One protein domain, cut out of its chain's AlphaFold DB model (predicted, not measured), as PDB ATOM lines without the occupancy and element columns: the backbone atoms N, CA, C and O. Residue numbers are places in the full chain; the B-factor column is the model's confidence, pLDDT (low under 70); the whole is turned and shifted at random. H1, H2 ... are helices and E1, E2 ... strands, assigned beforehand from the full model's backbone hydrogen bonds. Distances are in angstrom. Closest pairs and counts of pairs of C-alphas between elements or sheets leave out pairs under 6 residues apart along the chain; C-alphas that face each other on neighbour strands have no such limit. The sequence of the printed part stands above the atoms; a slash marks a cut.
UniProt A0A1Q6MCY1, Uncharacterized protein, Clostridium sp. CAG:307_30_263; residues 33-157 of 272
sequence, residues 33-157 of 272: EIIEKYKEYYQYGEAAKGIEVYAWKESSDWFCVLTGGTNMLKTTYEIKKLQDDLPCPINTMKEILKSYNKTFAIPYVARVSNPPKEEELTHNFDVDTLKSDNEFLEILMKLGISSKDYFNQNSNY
ATOM      1  N   GLU A  33       3.468 -20.205 -96.738       55.88
ATOM      2  CA  GLU A  33       3.809 -21.637 -96.707       55.88
ATOM      3  C   GLU A  33       5.124 -21.944 -95.973       55.88
ATOM      4  O   GLU A  33       5.206 -22.900 -95.209       55.88
ATOM      5  N   ILE A  34       6.167 -21.127 -96.165       53.34
ATOM      6  CA  ILE A  34       7.438 -21.294 -95.436       53.34
ATOM      7  C   ILE A  34       7.211 -21.046 -93.948       53.34
ATOM      8  O   ILE A  34       7.743 -21.759 -93.102       53.34
ATOM      9  N   ILE A  35       6.430 -20.020 -93.635       52.38
ATOM     10  CA  ILE A  35       6.150 -19.649 -92.257       52.38
ATOM     11  C   ILE A  35       5.260 -20.696 -91.596       52.38
ATOM     12  O   ILE A  35       5.544 -21.036 -90.461       52.38
ATOM     13  N   GLU A  36       4.251 -21.245 -92.272       55.12
ATOM     14  CA  GLU A  36       3.470 -22.378 -91.758       55.12
ATOM     15  C   GLU A  36       4.350 -23.595 -91.508       55.12
ATOM     16  O   GLU A  36       4.362 -24.087 -90.383       55.12
ATOM     17  N   LYS A  37       5.175 -23.988 -92.492       52.28
ATOM     18  CA  LYS A  37       6.108 -25.107 -92.341       52.28
ATOM     19  C   LYS A  37       6.930 -24.953 -91.067       52.28
ATOM     20  O   LYS A  37       6.990 -25.878 -90.284       52.28
ATOM     21  N   TYR A  38       7.547 -23.796 -90.832       49.94
ATOM     22  CA  TYR A  38       8.413 -23.604 -89.666       49.94
ATOM     23  C   TYR A  38       7.670 -23.221 -88.374       49.94
ATOM     24  O   TYR A  38       8.209 -23.472 -87.301       49.94
ATOM     25  N   LYS A  39       6.450 -22.672 -88.434       49.47
ATOM     26  CA  LYS A  39       5.587 -22.436 -87.259       49.47
ATOM     27  C   LYS A  39       5.102 -23.736 -86.631       49.47
ATOM     28  O   LYS A  39       4.941 -23.781 -85.417       49.47
ATOM     29  N   GLU A  40       4.863 -24.767 -87.441       43.50
ATOM     30  CA  GLU A  40       4.518 -26.104 -86.942       43.50
ATOM     31  C   GLU A  40       5.663 -26.709 -86.116       43.50
ATOM     32  O   GLU A  40       5.412 -27.344 -85.095       43.50
ATOM     33  N   TYR A  41       6.917 -26.466 -86.520       43.81
ATOM     34  CA  TYR A  41       8.100 -27.018 -85.847       43.81
ATOM     35  C   TYR A  41       8.645 -26.142 -84.721       43.81
ATOM     36  O   TYR A  41       9.190 -26.655 -83.746       43.81
ATOM     37  N   TYR A  42       8.514 -24.824 -84.841       48.22
ATOM     38  CA  TYR A  42       9.034 -23.879 -83.870       48.22
ATOM     39  C   TYR A  42       7.861 -23.202 -83.153       48.22
ATOM     40  O   TYR A  42       7.265 -22.240 -83.636       48.22
ATOM     41  N   GLN A  43       7.523 -23.704 -81.966       48.69
ATOM     42  CA  GLN A  43       6.491 -23.124 -81.101       48.69
ATOM     43  C   GLN A  43       7.038 -21.904 -80.339       48.69
ATOM     44  O   GLN A  43       7.219 -21.925 -79.128       48.69
ATOM     45  N   TYR A  44       7.334 -20.818 -81.055       48.72
ATOM     46  CA  TYR A  44       7.852 -19.573 -80.466       48.72
ATOM     47  C   TYR A  44       6.770 -18.535 -80.141       48.72
ATOM     48  O   TYR A  44       7.062 -17.508 -79.535       48.72
ATOM     49  N   GLY A  45       5.519 -18.773 -80.546       43.84
ATOM     50  CA  GLY A  45       4.414 -17.817 -80.393       43.84
ATOM     51  C   GLY A  45       4.031 -17.490 -78.945       43.84
ATOM     52  O   GLY A  45       3.352 -16.492 -78.720       43.84
ATOM     53  N   GLU A  46       4.481 -18.293 -77.977       45.50
ATOM     54  CA  GLU A  46       4.171 -18.141 -76.549       45.50
ATOM     55  C   GLU A  46       5.428 -18.020 -75.663       45.50
ATOM     56  O   GLU A  46       5.339 -18.160 -74.444       45.50
ATOM     57  N   ALA A  47       6.605 -17.776 -76.253       49.16
ATOM     58  CA  ALA A  47       7.868 -17.777 -75.522       49.16
ATOM     59  C   ALA A  47       7.989 -16.557 -74.585       49.16
ATOM     60  O   ALA A  47       8.257 -15.431 -75.012       49.16
ATOM     61  N   ALA A  48       7.811 -16.787 -73.281       48.62
ATOM     62  CA  ALA A  48       7.779 -15.744 -72.253       48.62
ATOM     63  C   ALA A  48       9.096 -14.954 -72.109       48.62
ATOM     64  O   ALA A  48       9.084 -13.828 -71.609       48.62
ATOM     65  N   LYS A  49      10.232 -15.525 -72.542       58.62
ATOM     66  CA  LYS A  49      11.579 -14.937 -72.411       58.62
ATOM     67  C   LYS A  49      12.230 -14.561 -73.746       58.62
ATOM     68  O   LYS A  49      13.414 -14.245 -73.786       58.62
ATOM     69  N   GLY A  50      11.454 -14.522 -74.829       69.38
ATOM     70  CA  GLY A  50      11.954 -14.202 -76.166       69.38
ATOM     71  C   GLY A  50      12.329 -15.451 -76.956       69.38
ATOM     72  O   GLY A  50      11.790 -16.526 -76.718       69.38
ATOM     73  N   ILE A  51      13.209 -15.303 -77.938       76.06
ATOM     74  CA  ILE A  51      13.576 -16.372 -78.873       76.06
ATOM     75  C   ILE A  51      15.093 -16.497 -78.977       76.06
ATOM     76  O   ILE A  51      15.817 -15.504 -78.906       76.06
ATOM     77  N   GLU A  52      15.552 -17.724 -79.176       82.62
ATOM     78  CA  GLU A  52      16.957 -18.097 -79.323       82.62
ATOM     79  C   GLU A  52      17.197 -18.611 -80.740       82.62
ATOM     80  O   GLU A  52      16.406 -19.395 -81.264       82.62
ATOM     81  N   VAL A  53      18.296 -18.192 -81.359       87.12
ATOM     82  CA  VAL A  53      18.716 -18.635 -82.687       87.12
ATOM     83  C   VAL A  53      20.099 -19.263 -82.584       87.12
ATOM     84  O   VAL A  53      21.075 -18.584 -82.276       87.12
ATOM     85  N   TYR A  54      20.187 -20.554 -82.892       90.31
ATOM     86  CA  TYR A  54      21.451 -21.287 -82.939       90.31
ATOM     87  C   TYR A  54      21.851 -21.462 -84.397       90.31
ATOM     88  O   TYR A  54      21.122 -22.088 -85.163       90.31
ATOM     89  N   ALA A  55      22.976 -20.873 -84.793       94.56
ATOM     90  CA  ALA A  55      23.436 -20.825 -86.173       94.56
ATOM     91  C   ALA A  55      24.765 -21.560 -86.348       94.56
ATOM     92  O   ALA A  55      25.685 -21.406 -85.548       94.56
ATOM     93  N   TRP A  56      24.876 -22.320 -87.432       95.50
ATOM     94  CA  TRP A  56      26.086 -23.041 -87.811       95.50
ATOM     95  C   TRP A  56      26.321 -22.929 -89.312       95.50
ATOM     96  O   TRP A  56      25.428 -22.602 -90.100       95.50
ATOM     97  N   LYS A  57      27.560 -23.194 -89.707       93.62
ATOM     98  CA  LYS A  57      27.993 -23.130 -91.096       93.62
ATOM     99  C   LYS A  57      28.194 -24.537 -91.627       93.62
ATOM    100  O   LYS A  57      28.891 -25.338 -91.009       93.62
ATOM    101  N   GLU A  58      27.629 -24.818 -92.791       90.19
ATOM    102  CA  GLU A  58      27.908 -26.030 -93.554       90.19
ATOM    103  C   GLU A  58      28.525 -25.632 -94.887       90.19
ATOM    104  O   GLU A  58      27.893 -25.008 -95.739       90.19
ATOM    105  N   SER A  59      29.797 -25.985 -95.074       86.62
ATOM    106  CA  SER A  59      30.591 -25.530 -96.218       86.62
ATOM    107  C   SER A  59      30.625 -23.991 -96.313       86.62
ATOM    108  O   SER A  59      31.299 -23.339 -95.514       86.62
ATOM    109  N   SER A  60      29.917 -23.399 -97.280       83.94
ATOM    110  CA  SER A  60      29.802 -21.947 -97.473       83.94
ATOM    111  C   SER A  60      28.467 -21.366 -97.007       83.94
ATOM    112  O   SER A  60      28.325 -20.143 -96.970       83.94
ATOM    113  N   ASP A  61      27.500 -22.217 -96.674       88.38
ATOM    114  CA  ASP A  61      26.137 -21.810 -96.371       88.38
ATOM    115  C   ASP A  61      25.880 -21.794 -94.865       88.38
ATOM    116  O   ASP A  61      26.444 -22.568 -94.094       88.38
ATOM    117  N   TRP A  62      25.026 -20.864 -94.448       92.50
ATOM    118  CA  TRP A  62      24.637 -20.690 -93.055       92.50
ATOM    119  C   TRP A  62      23.244 -21.258 -92.828       92.50
ATOM    120  O   TRP A  62      22.281 -20.880 -93.510       92.50
ATOM    121  N   PHE A  63      23.152 -22.107 -91.816       90.44
ATOM    122  CA  PHE A  63      21.925 -22.711 -91.332       90.44
ATOM    123  C   PHE A  63      21.694 -22.307 -89.884       90.44
ATOM    124  O   PHE A  63      22.612 -21.885 -89.176       90.44
ATOM    125  N   CYS A  64      20.448 -22.385 -89.449       88.50
ATOM    126  CA  CYS A  64      20.088 -22.138 -88.073       88.50
ATOM    127  C   CYS A  64      18.805 -22.860 -87.678       88.50
ATOM    128  O   CYS A  64      18.039 -23.335 -88.516       88.50
ATOM    129  N   VAL A  65      18.576 -22.888 -86.372       81.50
ATOM    130  CA  VAL A  65      17.313 -23.273 -85.749       81.50
ATOM    131  C   VAL A  65      16.849 -22.159 -84.823       81.50
ATOM    132  O   VAL A  65      17.663 -21.361 -84.351       81.50
ATOM    133  N   LEU A  66      15.541 -22.085 -84.588       75.94
ATOM    134  CA  LEU A  66      14.930 -21.116 -83.682       75.94
ATOM    135  C   LEU A  66      14.254 -21.866 -82.543       75.94
ATOM    136  O   LEU A  66      13.491 -22.788 -82.778       75.94
ATOM    137  N   THR A  67      14.495 -21.473 -81.303       73.38
ATOM    138  CA  THR A  67      13.800 -22.059 -80.153       73.38
ATOM    139  C   THR A  67      13.189 -20.969 -79.282       73.38
ATOM    140  O   THR A  67      13.564 -19.798 -79.381       73.38
ATOM    141  N   GLY A  68      12.210 -21.335 -78.457       69.19
ATOM    142  CA  GLY A  68      11.742 -20.450 -77.398       69.19
ATOM    143  C   GLY A  68      12.868 -20.203 -76.394       69.19
ATOM    144  O   GLY A  68      13.559 -21.146 -75.999       69.19
ATOM    145  N   GLY A  69      13.044 -18.940 -76.010       59.66
ATOM    146  CA  GLY A  69      13.987 -18.549 -74.973       59.66
ATOM    147  C   GLY A  69      13.588 -19.143 -73.631       59.66
ATOM    148  O   GLY A  69      12.428 -19.031 -73.224       59.66
ATOM    149  N   THR A  70      14.550 -19.764 -72.957       55.75
ATOM    150  CA  THR A  70      14.386 -20.373 -71.630       55.75
ATOM    151  C   THR A  70      15.392 -19.765 -70.648       55.75
ATOM    152  O   THR A  70      16.318 -19.069 -71.051       55.75
ATOM    153  N   ASN A  71      15.222 -19.991 -69.340       53.22
ATOM    154  CA  ASN A  71      16.260 -19.624 -68.357       53.22
ATOM    155  C   ASN A  71      17.449 -20.608 -68.373       53.22
ATOM    156  O   ASN A  71      18.445 -20.386 -67.691       53.22
ATOM    157  N   MET A  72      17.317 -21.705 -69.120       56.25
ATOM    158  CA  MET A  72      18.333 -22.730 -69.312       56.25
ATOM    159  C   MET A  72      18.796 -22.741 -70.762       56.25
ATOM    160  O   MET A  72      17.985 -22.595 -71.679       56.25
ATOM    161  N   LEU A  73      20.088 -22.966 -70.973       59.81
ATOM    162  CA  LEU A  73      20.629 -23.198 -72.307       59.81
ATOM    163  C   LEU A  73      20.222 -24.577 -72.797       59.81
ATOM    164  O   LEU A  73      20.195 -25.539 -72.031       59.81
ATOM    165  N   LYS A  74      19.964 -24.674 -74.101       69.94
ATOM    166  CA  LYS A  74      19.799 -25.965 -74.763       69.94
ATOM    167  C   LYS A  74      21.088 -26.773 -74.644       69.94
ATOM    168  O   LYS A  74      22.182 -26.224 -74.752       69.94
ATOM    169  N   THR A  75      20.954 -28.074 -74.448       73.81
ATOM    170  CA  THR A  75      22.075 -29.015 -74.417       73.81
ATOM    171  C   THR A  75      22.634 -29.260 -75.818       73.81
ATOM    172  O   THR A  75      21.962 -29.068 -76.836       73.81
ATOM    173  N   THR A  76      23.865 -29.770 -75.893       76.56
ATOM    174  CA  THR A  76      24.476 -30.202 -77.162       76.56
ATOM    175  C   THR A  76      23.643 -31.275 -77.865       76.56
ATOM    176  O   THR A  76      23.534 -31.256 -79.090       76.56
ATOM    177  N   TYR A  77      23.002 -32.175 -77.111       71.56
ATOM    178  CA  TYR A  77      22.101 -33.194 -77.654       71.56
ATOM    179  C   TYR A  77      20.869 -32.577 -78.331       71.56
ATOM    180  O   TYR A  77      20.537 -32.946 -79.458       71.56
ATOM    181  N   GLU A  78      20.214 -31.616 -77.678       68.25
ATOM    182  CA  GLU A  78      19.034 -30.941 -78.229       68.25
ATOM    183  C   GLU A  78      19.376 -30.145 -79.486       68.25
ATOM    184  O   GLU A  78      18.699 -30.281 -80.506       68.25
ATOM    185  N   ILE A  79      20.461 -29.366 -79.450       76.12
ATOM    186  CA  ILE A  79      20.914 -28.612 -80.622       76.12
ATOM    187  C   ILE A  79      21.313 -29.556 -81.753       76.12
ATOM    188  O   ILE A  79      20.950 -29.303 -82.900       76.12
ATOM    189  N   LYS A  80      21.982 -30.677 -81.458       80.81
ATOM    190  CA  LYS A  80      22.343 -31.658 -82.485       80.81
ATOM    191  C   LYS A  80      21.109 -32.260 -83.153       80.81
ATOM    192  O   LYS A  80      21.050 -32.336 -84.378       80.81
ATOM    193  N   LYS A  81      20.100 -32.628 -82.367       73.31
ATOM    194  CA  LYS A  81      18.836 -33.136 -82.902       73.31
ATOM    195  C   LYS A  81      18.154 -32.104 -83.806       73.31
ATOM    196  O   LYS A  81      17.705 -32.443 -84.892       73.31
ATOM    197  N   LEU A  82      18.145 -30.832 -83.406       75.12
ATOM    198  CA  LEU A  82      17.603 -29.744 -84.225       75.12
ATOM    199  C   LEU A  82      18.401 -29.513 -85.521       75.12
ATOM    200  O   LEU A  82      17.801 -29.224 -86.554       75.12
ATOM    201  N   GLN A  83      19.729 -29.664 -85.486       77.69
ATOM    202  CA  GLN A  83      20.575 -29.607 -86.683       77.69
ATOM    203  C   GLN A  83      20.261 -30.733 -87.673       77.69
ATOM    204  O   GLN A  83      20.255 -30.486 -88.877       77.69
ATOM    205  N   ASP A  84      19.998 -31.943 -87.173       73.75
ATOM    206  CA  ASP A  84      19.707 -33.117 -88.003       73.75
ATOM    207  C   ASP A  84      18.280 -33.088 -88.566       73.75
ATOM    208  O   ASP A  84      18.062 -33.394 -89.740       73.75
ATOM    209  N   ASP A  85      17.313 -32.683 -87.741       66.62
ATOM    210  CA  ASP A  85      15.895 -32.800 -88.068       66.62
ATOM    211  C   ASP A  85      15.353 -31.554 -88.793       66.62
ATOM    212  O   ASP A  85      14.464 -31.667 -89.641       66.62
ATOM    213  N   LEU A  86      15.849 -30.351 -88.459       73.38
ATOM    214  CA  LEU A  86      15.207 -29.077 -88.821       73.38
ATOM    215  C   LEU A  86      16.168 -27.949 -89.273       73.38
ATOM    216  O   LEU A  86      15.962 -26.786 -88.900       73.38
ATOM    217  N   PRO A  87      17.176 -28.209 -90.129       79.19
ATOM    218  CA  PRO A  87      18.061 -27.158 -90.622       79.19
ATOM    219  C   PRO A  87      17.281 -26.100 -91.420       79.19
ATOM    220  O   PRO A  87      16.668 -26.394 -92.450       79.19
ATOM    221  N   CYS A  88      17.326 -24.840 -90.980       77.19
ATOM    222  CA  CYS A  88      16.723 -23.721 -91.699       77.19
ATOM    223  C   CYS A  88      17.812 -22.843 -92.328       77.19
ATOM    224  O   CYS A  88      18.689 -22.361 -91.613       77.19
ATOM    225  N   PRO A  89      17.777 -22.568 -93.644       86.62
ATOM    226  CA  PRO A  89      18.678 -21.590 -94.243       86.62
ATOM    227  C   PRO A  89      18.534 -20.218 -93.569       86.62
ATOM    228  O   PRO A  89      17.424 -19.710 -93.398       86.62
ATOM    229  N   ILE A  90      19.647 -19.559 -93.247       89.06
ATOM    230  CA  ILE A  90      19.628 -18.323 -92.440       89.06
ATOM    231  C   ILE A  90      18.812 -17.180 -93.070       89.06
ATOM    232  O   ILE A  90      18.161 -16.400 -92.376       89.06
ATOM    233  N   ASN A  91      18.787 -17.101 -94.405       82.75
ATOM    234  CA  ASN A  91      17.990 -16.106 -95.127       82.75
ATOM    235  C   ASN A  91      16.486 -16.391 -95.009       82.75
ATOM    236  O   ASN A  91      15.682 -15.464 -95.008       82.75
ATOM    237  N   THR A  92      16.108 -17.664 -94.894       79.81
ATOM    238  CA  THR A  92      14.735 -18.068 -94.599       79.81
ATOM    239  C   THR A  92      14.374 -17.683 -93.167       79.81
ATOM    240  O   THR A  92      13.318 -17.089 -92.949       79.81
ATOM    241  N   MET A  93      15.279 -17.913 -92.210       82.56
ATOM    242  CA  MET A  93      15.088 -17.502 -90.816       82.56
ATOM    243  C   MET A  93      14.894 -15.992 -90.664       82.56
ATOM    244  O   MET A  93      14.021 -15.558 -89.920       82.56
ATOM    245  N   LYS A  94      15.626 -15.171 -91.420       84.12
ATOM    246  CA  LYS A  94      15.399 -13.718 -91.462       84.12
ATOM    247  C   LYS A  94      13.949 -13.355 -91.788       84.12
ATOM    248  O   LYS A  94      13.386 -12.459 -91.165       84.12
ATOM    249  N   GLU A  95      13.339 -14.020 -92.766       76.44
ATOM    250  CA  GLU A  95      11.941 -13.754 -93.122       76.44
ATOM    251  C   GLU A  95      10.973 -14.225 -92.027       76.44
ATOM    252  O   GLU A  95       9.992 -13.534 -91.747       76.44
ATOM    253  N   ILE A  96      11.283 -15.337 -91.349       74.81
ATOM    254  CA  ILE A  96      10.535 -15.808 -90.172       74.81
ATOM    255  C   ILE A  96      10.592 -14.755 -89.057       74.81
ATOM    256  O   ILE A  96       9.547 -14.338 -88.554       74.81
ATOM    257  N   LEU A  97      11.782 -14.242 -88.736       76.69
ATOM    258  CA  LEU A  97      11.988 -13.232 -87.694       76.69
ATOM    259  C   LEU A  97      11.274 -11.906 -87.990       76.69
ATOM    260  O   LEU A  97      10.786 -11.267 -87.064       76.69
ATOM    261  N   LYS A  98      11.130 -11.499 -89.259       75.38
ATOM    262  CA  LYS A  98      10.328 -10.310 -89.623       75.38
ATOM    263  C   LYS A  98       8.847 -10.450 -89.271       75.38
ATOM    264  O   LYS A  98       8.182  -9.440 -89.051       75.38
ATOM    265  N   SER A  99       8.327 -11.678 -89.301       67.00
ATOM    266  CA  SER A  99       6.930 -11.976 -88.970       67.00
ATOM    267  C   SER A  99       6.688 -12.078 -87.464       67.00
ATOM    268  O   SER A  99       5.543 -12.003 -87.018       67.00
ATOM    269  N   TYR A 100       7.761 -12.225 -86.683       65.44
ATOM    270  CA  TYR A 100       7.698 -12.175 -85.235       65.44
ATOM    271  C   TYR A 100       7.392 -10.734 -84.811       65.44
ATOM    272  O   TYR A 100       8.118  -9.793 -85.139       65.44
ATOM    273  N   ASN A 101       6.242 -10.545 -84.160       52.41
ATOM    274  CA  ASN A 101       5.758  -9.223 -83.781       52.41
ATOM    275  C   ASN A 101       6.766  -8.581 -82.812       52.41
ATOM    276  O   ASN A 101       7.177  -9.216 -81.842       52.41
ATOM    277  N   LYS A 102       7.156  -7.324 -83.070       50.62
ATOM    278  CA  LYS A 102       8.214  -6.551 -82.371       50.62
ATOM    279  C   LYS A 102       7.979  -6.317 -80.867       50.62
ATOM    280  O   LYS A 102       8.639  -5.479 -80.262       50.62
ATOM    281  N   THR A 103       7.003  -6.986 -80.268       46.72
ATOM    282  CA  THR A 103       6.672  -6.895 -78.845       46.72
ATOM    283  C   THR A 103       7.717  -7.591 -77.969       46.72
ATOM    284  O   THR A 103       7.807  -7.291 -76.784       46.72
ATOM    285  N   PHE A 104       8.524  -8.485 -78.542       52.22
ATOM    286  CA  PHE A 104       9.571  -9.214 -77.835       52.22
ATOM    287  C   PHE A 104      10.969  -8.661 -78.146       52.22
ATOM    288  O   PHE A 104      11.216  -8.116 -79.223       52.22
ATOM    289  N   ALA A 105      11.858  -8.809 -77.164       62.78
ATOM    290  CA  ALA A 105      13.267  -8.429 -77.196       62.78
ATOM    291  C   ALA A 105      14.020  -8.994 -78.419       62.78
ATOM    292  O   ALA A 105      13.583  -9.963 -79.043       62.78
ATOM    293  N   ILE A 106      15.164  -8.389 -78.758       74.25
ATOM    294  CA  ILE A 106      16.064  -8.873 -79.817       74.25
ATOM    295  C   ILE A 106      16.403 -10.341 -79.516       74.25
ATOM    296  O   ILE A 106      16.741 -10.631 -78.364       74.25
ATOM    297  N   PRO A 107      16.298 -11.255 -80.504       79.62
ATOM    298  CA  PRO A 107      16.603 -12.666 -80.303       79.62
ATOM    299  C   PRO A 107      18.015 -12.840 -79.769       79.62
ATOM    300  O   PRO A 107      18.936 -12.160 -80.221       79.62
ATOM    301  N   TYR A 108      18.185 -13.801 -78.874       81.75
ATOM    302  CA  TYR A 108      19.495 -14.336 -78.550       81.75
ATOM    303  C   TYR A 108      20.062 -15.070 -79.770       81.75
ATOM    304  O   TYR A 108      19.328 -15.777 -80.462       81.75
ATOM    305  N   VAL A 109      21.357 -14.913 -80.043       88.06
ATOM    306  CA  VAL A 109      22.027 -15.571 -81.168       88.06
ATOM    307  C   VAL A 109      23.295 -16.258 -80.678       88.06
ATOM    308  O   VAL A 109      24.179 -15.607 -80.125       88.06
ATOM    309  N   ALA A 110      23.409 -17.555 -80.950       88.50
ATOM    310  CA  ALA A 110      24.604 -18.346 -80.689       88.50
ATOM    311  C   ALA A 110      25.176 -18.909 -81.992       88.50
ATOM    312  O   ALA A 110      24.446 -19.429 -82.839       88.50
ATOM    313  N   ARG A 111      26.503 -18.826 -82.135       91.88
ATOM    314  CA  ARG A 111      27.247 -19.564 -83.160       91.88
ATOM    315  C   ARG A 111      27.657 -20.909 -82.566       91.88
ATOM    316  O   ARG A 111      28.364 -20.931 -81.566       91.88
ATOM    317  N   VAL A 112      27.234 -21.997 -83.197       93.31
ATOM    318  CA  VAL A 112      27.533 -23.373 -82.779       93.31
ATOM    319  C   VAL A 112      28.186 -24.144 -83.921       93.31
ATOM    320  O   VAL A 112      28.003 -23.822 -85.098       93.31
ATOM    321  N   SER A 113      28.957 -25.171 -83.586       93.81
ATOM    322  CA  SER A 113      29.463 -26.140 -84.553       93.81
ATOM    323  C   SER A 113      28.407 -27.206 -84.877       93.81
ATOM    324  O   SER A 113      27.375 -27.309 -84.215       93.81
ATOM    325  N   ASN A 114      28.628 -27.977 -85.946       89.88
ATOM    326  CA  ASN A 114      27.834 -29.167 -86.269       89.88
ATOM    327  C   ASN A 114      28.785 -30.381 -86.347       89.88
ATOM    328  O   ASN A 114      29.535 -30.485 -87.323       89.88
ATOM    329  N   PRO A 115      28.806 -31.278 -85.339       91.75
ATOM    330  CA  PRO A 115      27.979 -31.275 -84.122       91.75
ATOM    331  C   PRO A 115      28.392 -30.178 -83.118       91.75
ATOM    332  O   PRO A 115      29.549 -29.766 -83.163       91.75
ATOM    333  N   PRO A 116      27.489 -29.735 -82.219       90.00
ATOM    334  CA  PRO A 116      27.728 -28.625 -81.296       90.00
ATOM    335  C   PRO A 116      28.571 -29.058 -80.092       90.00
ATOM    336  O   PRO A 116      28.580 -30.238 -79.721       90.00
ATOM    337  N   LYS A 117      29.235 -28.096 -79.445       89.31
ATOM    338  CA  LYS A 117      30.059 -28.332 -78.248       89.31
ATOM    339  C   LYS A 117      29.547 -27.566 -77.034       89.31
ATOM    340  O   LYS A 117      28.902 -26.532 -77.176       89.31
ATOM    341  N   GLU A 118      29.844 -28.068 -75.836       82.62
ATOM    342  CA  GLU A 118      29.364 -27.472 -74.581       82.62
ATOM    343  C   GLU A 118      29.877 -26.040 -74.397       82.62
ATOM    344  O   GLU A 118      29.116 -25.164 -73.997       82.62
ATOM    345  N   GLU A 119      31.130 -25.762 -74.771       84.31
ATOM    346  CA  GLU A 119      31.728 -24.430 -74.646       84.31
ATOM    347  C   GLU A 119      31.074 -23.352 -75.533       84.31
ATOM    348  O   GLU A 119      31.269 -22.161 -75.301       84.31
ATOM    349  N   GLU A 120      30.298 -23.754 -76.544       83.06
ATOM    350  CA  GLU A 120      29.596 -22.853 -77.470       83.06
ATOM    351  C   GLU A 120      28.220 -22.427 -76.929       83.06
ATOM    352  O   GLU A 120      27.623 -21.463 -77.412       83.06
ATOM    353  N   LEU A 121      27.717 -23.139 -75.916       79.50
ATOM    354  CA  LEU A 121      26.396 -22.969 -75.320       79.50
ATOM    355  C   LEU A 121      26.571 -22.317 -73.945       79.50
ATOM    356  O   LEU A 121      26.480 -22.968 -72.908       79.50
ATOM    357  N   THR A 122      26.841 -21.010 -73.942       70.12
ATOM    358  CA  THR A 122      26.988 -20.178 -72.732       70.12
ATOM    359  C   THR A 122      26.068 -18.955 -72.798       70.12
ATOM    360  O   THR A 122      25.721 -18.507 -73.885       70.12
ATOM    361  N   HIS A 123      25.655 -18.402 -71.653       61.44
ATOM    362  CA  HIS A 123      25.016 -17.075 -71.569       61.44
ATOM    363  C   HIS A 123      26.034 -15.959 -71.276       61.44
ATOM    364  O   HIS A 123      25.742 -14.786 -71.501       61.44
ATOM    365  N   ASN A 124      27.237 -16.319 -70.819       60.16
ATOM    366  CA  ASN A 124      28.317 -15.390 -70.496       60.16
ATOM    367  C   ASN A 124      29.221 -15.214 -71.714       60.16
ATOM    368  O   ASN A 124      30.262 -15.865 -71.833       60.16
ATOM    369  N   PHE A 125      28.801 -14.351 -72.634       65.31
ATOM    370  CA  PHE A 125      29.633 -13.971 -73.766       65.31
ATOM    371  C   PHE A 125      30.549 -12.824 -73.384       65.31
ATOM    372  O   PHE A 125      30.078 -11.778 -72.952       65.31
ATOM    373  N   ASP A 126      31.841 -12.983 -73.657       73.00
ATOM    374  CA  ASP A 126      32.713 -11.826 -73.796       73.00
ATOM    375  C   ASP A 126      32.249 -11.021 -75.020       73.00
ATOM    376  O   ASP A 126      32.468 -11.390 -76.182       73.00
ATOM    377  N   VAL A 127      31.550  -9.923 -74.742       75.56
ATOM    378  CA  VAL A 127      30.971  -9.030 -75.745       75.56
ATOM    379  C   VAL A 127      32.045  -8.489 -76.691       75.56
ATOM    380  O   VAL A 127      31.772  -8.308 -77.881       75.56
ATOM    381  N   ASP A 128      33.261  -8.243 -76.209       79.69
ATOM    382  CA  ASP A 128      34.341  -7.711 -77.040       79.69
ATOM    383  C   ASP A 128      34.925  -8.789 -77.963       79.69
ATOM    384  O   ASP A 128      35.230  -8.511 -79.132       79.69
ATOM    385  N   THR A 129      34.954 -10.045 -77.508       81.25
ATOM    386  CA  THR A 129      35.222 -11.197 -78.380       81.25
ATOM    387  C   THR A 129      34.162 -11.313 -79.484       81.25
ATOM    388  O   THR A 129      34.509 -11.412 -80.659       81.25
ATOM    389  N   LEU A 130      32.867 -11.199 -79.169       82.31
ATOM    390  CA  LEU A 130      31.811 -11.265 -80.194       82.31
ATOM    391  C   LEU A 130      31.833 -10.088 -81.181       82.31
ATOM    392  O   LEU A 130      31.569 -10.273 -82.368       82.31
ATOM    393  N   LYS A 131      32.158  -8.872 -80.724       83.12
ATOM    394  CA  LYS A 131      32.307  -7.695 -81.601       83.12
ATOM    395  C   LYS A 131      33.452  -7.838 -82.603       83.12
ATOM    396  O   LYS A 131      33.448  -7.132 -83.611       83.12
ATOM    397  N   SER A 132      34.434  -8.691 -82.316       84.62
ATOM    398  CA  SER A 132      35.580  -8.955 -83.191       84.62
ATOM    399  C   SER A 132      35.448 -10.250 -84.007       84.62
ATOM    400  O   SER A 132      36.250 -10.481 -84.916       84.62
ATOM    401  N   ASP A 133      34.413 -11.060 -83.759       87.88
ATOM    402  CA  ASP A 133      34.110 -12.275 -84.518       87.88
ATOM    403  C   ASP A 133      33.367 -11.942 -85.829       87.88
ATOM    404  O   ASP A 133      32.155 -11.711 -85.864       87.88
ATOM    405  N   ASN A 134      34.106 -11.941 -86.942       92.19
ATOM    406  CA  ASN A 134      33.562 -11.657 -88.274       92.19
ATOM    407  C   ASN A 134      32.444 -12.622 -88.697       92.19
ATOM    408  O   ASN A 134      31.525 -12.204 -89.401       92.19
ATOM    409  N   GLU A 135      32.513 -13.896 -88.300       91.50
ATOM    410  CA  GLU A 135      31.466 -14.864 -88.634       91.50
ATOM    411  C   GLU A 135      30.204 -14.585 -87.825       91.50
ATOM    412  O   GLU A 135      29.104 -14.598 -88.371       91.50
ATOM    413  N   PHE A 136      30.351 -14.247 -86.545       91.19
ATOM    414  CA  PHE A 136      29.219 -13.844 -85.718       91.19
ATOM    415  C   PHE A 136      28.521 -12.588 -86.259       91.19
ATOM    416  O   PHE A 136      27.296 -12.547 -86.389       91.19
ATOM    417  N   LEU A 137      29.292 -11.574 -86.658       89.81
ATOM    418  CA  LEU A 137      28.743 -10.373 -87.289       89.81
ATOM    419  C   LEU A 137      28.047 -10.683 -88.625       89.81
ATOM    420  O   LEU A 137      27.016 -10.081 -88.938       89.81
ATOM    421  N   GLU A 138      28.572 -11.638 -89.400       92.56
ATOM    422  CA  GLU A 138      27.929 -12.124 -90.621       92.56
ATOM    423  C   GLU A 138      26.569 -12.778 -90.319       92.56
ATOM    424  O   GLU A 138      25.593 -12.488 -91.021       92.56
ATOM    425  N   ILE A 139      26.474 -13.601 -89.267       93.75
ATOM    426  CA  ILE A 139      25.215 -14.223 -88.817       93.75
ATOM    427  C   ILE A 139      24.177 -13.140 -88.508       93.75
ATOM    428  O   ILE A 139      23.079 -13.171 -89.069       93.75
ATOM    429  N   LEU A 140      24.524 -12.147 -87.678       90.62
ATOM    430  CA  LEU A 140      23.609 -11.054 -87.322       90.62
ATOM    431  C   LEU A 140      23.115 -10.305 -88.567       90.62
ATOM    432  O   LEU A 140      21.911 -10.102 -88.745       90.62
ATOM    433  N   MET A 141      24.028  -9.967 -89.481       91.12
ATOM    434  CA  MET A 141      23.693  -9.310 -90.745       91.12
ATOM    435  C   MET A 141      22.729 -10.155 -91.596       91.12
ATOM    436  O   MET A 141      21.745  -9.626 -92.130       91.12
ATOM    437  N   LYS A 142      22.983 -11.463 -91.724       88.25
ATOM    438  CA  LYS A 142      22.133 -12.384 -92.496       88.25
ATOM    439  C   LYS A 142      20.769 -12.608 -91.860       88.25
ATOM    440  O   LYS A 142      19.805 -12.744 -92.604       88.25
ATOM    441  N   LEU A 143      20.662 -12.562 -90.533       88.31
ATOM    442  CA  LEU A 143      19.385 -12.577 -89.809       88.31
ATOM    443  C   LEU A 143      18.640 -11.235 -89.888       88.31
ATOM    444  O   LEU A 143      17.453 -11.167 -89.583       88.31
ATOM    445  N   GLY A 144      19.304 -10.164 -90.335       88.44
ATOM    446  CA  GLY A 144      18.738  -8.815 -90.351       88.44
ATOM    447  C   GLY A 144      18.690  -8.160 -88.969       88.44
ATOM    448  O   GLY A 144      17.875  -7.265 -88.757       88.44
ATOM    449  N   ILE A 145      19.550  -8.599 -88.047       87.06
ATOM    450  CA  ILE A 145      19.683  -8.062 -86.695       87.06
ATOM    451  C   ILE A 145      20.796  -7.012 -86.696       87.06
ATOM    452  O   ILE A 145      21.909  -7.249 -87.165       87.06
ATOM    453  N   SER A 146      20.496  -5.831 -86.163       87.12
ATOM    454  CA  SER A 146      21.482  -4.769 -85.962       87.12
ATOM    455  C   SER A 146      22.469  -5.184 -84.874       87.12
ATOM    456  O   SER A 146      22.071  -5.401 -83.730       87.12
ATOM    457  N   SER A 147      23.760  -5.266 -85.206       86.00
ATOM    458  CA  SER A 147      24.808  -5.596 -84.231       86.00
ATOM    459  C   SER A 147      24.844  -4.598 -83.075       86.00
ATOM    460  O   SER A 147      24.977  -4.990 -81.920       86.00
ATOM    461  N   LYS A 148      24.635  -3.310 -83.367       85.12
ATOM    462  CA  LYS A 148      24.519  -2.261 -82.350       85.12
ATOM    463  C   LYS A 148      23.388  -2.557 -81.366       85.12
ATOM    464  O   LYS A 148      23.596  -2.465 -80.162       85.12
ATOM    465  N   ASP A 149      22.209  -2.900 -81.876       82.62
ATOM    466  CA  ASP A 149      21.042  -3.129 -81.024       82.62
ATOM    467  C   ASP A 149      21.209  -4.425 -80.219       82.62
ATOM    468  O   ASP A 149      20.937  -4.436 -79.020       82.62
ATOM    469  N   TYR A 150      21.758  -5.473 -80.844       84.56
ATOM    470  CA  TYR A 150      22.072  -6.748 -80.194       84.56
ATOM    471  C   TYR A 150      22.997  -6.569 -78.982       84.56
ATOM    472  O   TYR A 150      22.685  -7.022 -77.882       84.56
ATOM    473  N   PHE A 151      24.116  -5.857 -79.147       81.56
ATOM    474  CA  PHE A 151      25.067  -5.655 -78.051       81.56
ATOM    475  C   PHE A 151      24.547  -4.700 -76.971       81.56
ATOM    476  O   PHE A 151      24.826  -4.930 -75.799       81.56
ATOM    477  N   ASN A 152      23.750  -3.683 -77.324       77.38
ATOM    478  CA  ASN A 152      23.141  -2.779 -76.340       77.38
ATOM    479  C   ASN A 152      22.135  -3.494 -75.419       77.38
ATOM    480  O   ASN A 152      21.999  -3.130 -74.252       77.38
ATOM    481  N   GLN A 153      21.412  -4.493 -75.934       70.62
ATOM    482  CA  GLN A 153      20.508  -5.304 -75.116       70.62
ATOM    483  C   GLN A 153      21.289  -6.212 -74.158       70.62
ATOM    484  O   GLN A 153      20.938  -6.318 -72.984       70.62
ATOM    485  N   ASN A 154      22.372  -6.823 -74.639       61.59
ATOM    486  CA  ASN A 154      23.152  -7.779 -73.857       61.59
ATOM    487  C   ASN A 154      24.093  -7.113 -72.836       61.59
ATOM    488  O   ASN A 154      24.349  -7.699 -71.792       61.59
ATOM    489  N   SER A 155      24.500  -5.853 -73.033       52.38
ATOM    490  CA  SER A 155      25.222  -5.083 -72.003       52.38
ATOM    491  C   SER A 155      24.385  -4.784 -70.748       52.38
ATOM    492  O   SER A 155      24.938  -4.483 -69.695       52.38
ATOM    493  N   ASN A 156      23.051  -4.865 -70.827       41.03
ATOM    494  CA  ASN A 156      22.182  -4.728 -69.652       41.03
ATOM    495  C   ASN A 156      22.049  -6.035 -68.848       41.03
ATOM    496  O   ASN A 156      21.664  -5.978 -67.682       41.03
ATOM    497  N   TYR A 157      22.386  -7.193 -69.429       39.50
ATOM    498  CA  TYR A 157      22.395  -8.471 -68.710       39.50
ATOM    499  C   TYR A 157      23.596  -8.588 -67.758       39.50
ATOM    500  O   TYR A 157      23.423  -9.071 -66.642       39.50
TER     501      TYR A 157
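What this domain is: This is residues 33 to 157 of the 272 residues of an uncharacterized protein of Clostridium sp. CAG:307_30_263 (UniProt A0A1Q6MCY1). A small three-stranded sheet makes the core, with H2 over one face and H3 and H5 over the other. H4 and H6 sit beyond H5 towards one end of the longest axis, and H1 lies at the opposite end. The printed part has 125 residues, with six named helices and three named strands in the order H1 E1 E2 H2 H3 E3 H4 H5 H6; the sheet, ordered E2 E1 E3, is mixed. The class is mixed, helices and strands; the whole is compact, with a radius of gyration of the C-alphas of 13.5 A and spans of 38 by 33 by 27 A.

Where its parts are: E1, residues 51 to 58, is 22.7 A long, E2, residues 61 to 68, is 23.9 A, and E3 is residues 108 to 111. H2 is residues 76 to 85, H3 90 to 99 and H5 134 to 143. H1, residues 33 to 41, begins at C-alpha (3.809, -21.637, -96.707); H4 is 127 to 132; H6, 147 to 154, ends at C-alpha (23.152, -7.779, -73.857).

How they stand to each other: E1 and E2 form an antiparallel hairpin, with N 54 and O 65 3.0 A apart; E1 and E3 are parallel, with N 53 and O 108 2.8 A apart. H3 and H5 are on the same face, at heights over the sheet of 7.1 A and 8.9 A, and touch at C-alphas Lys 94 and Leu 143, 4.5 A, their closest. H2 is on the opposite face, its height 9.6 A. H4 and H6 each only just touch H5, only at the corner, with 3 pairs of C-alphas within 8 A. H1 only grazes the sheet, with residues 38 to 41. Every O i to N i+4 pair is within hydrogen-bond range in H2, H4, H5 and H6; H1 has 4 of 5, H3 5 of 6.

The domain as a whole: The two farthest C-alphas, Glu 33 and Asp 128, are 38.9 A apart. The printed part has no cut; the link E3 to H4 is long, 15 residues. Mean pLDDT of the printed part is 74.2, with 41 residues under 70, among them 33 to 50.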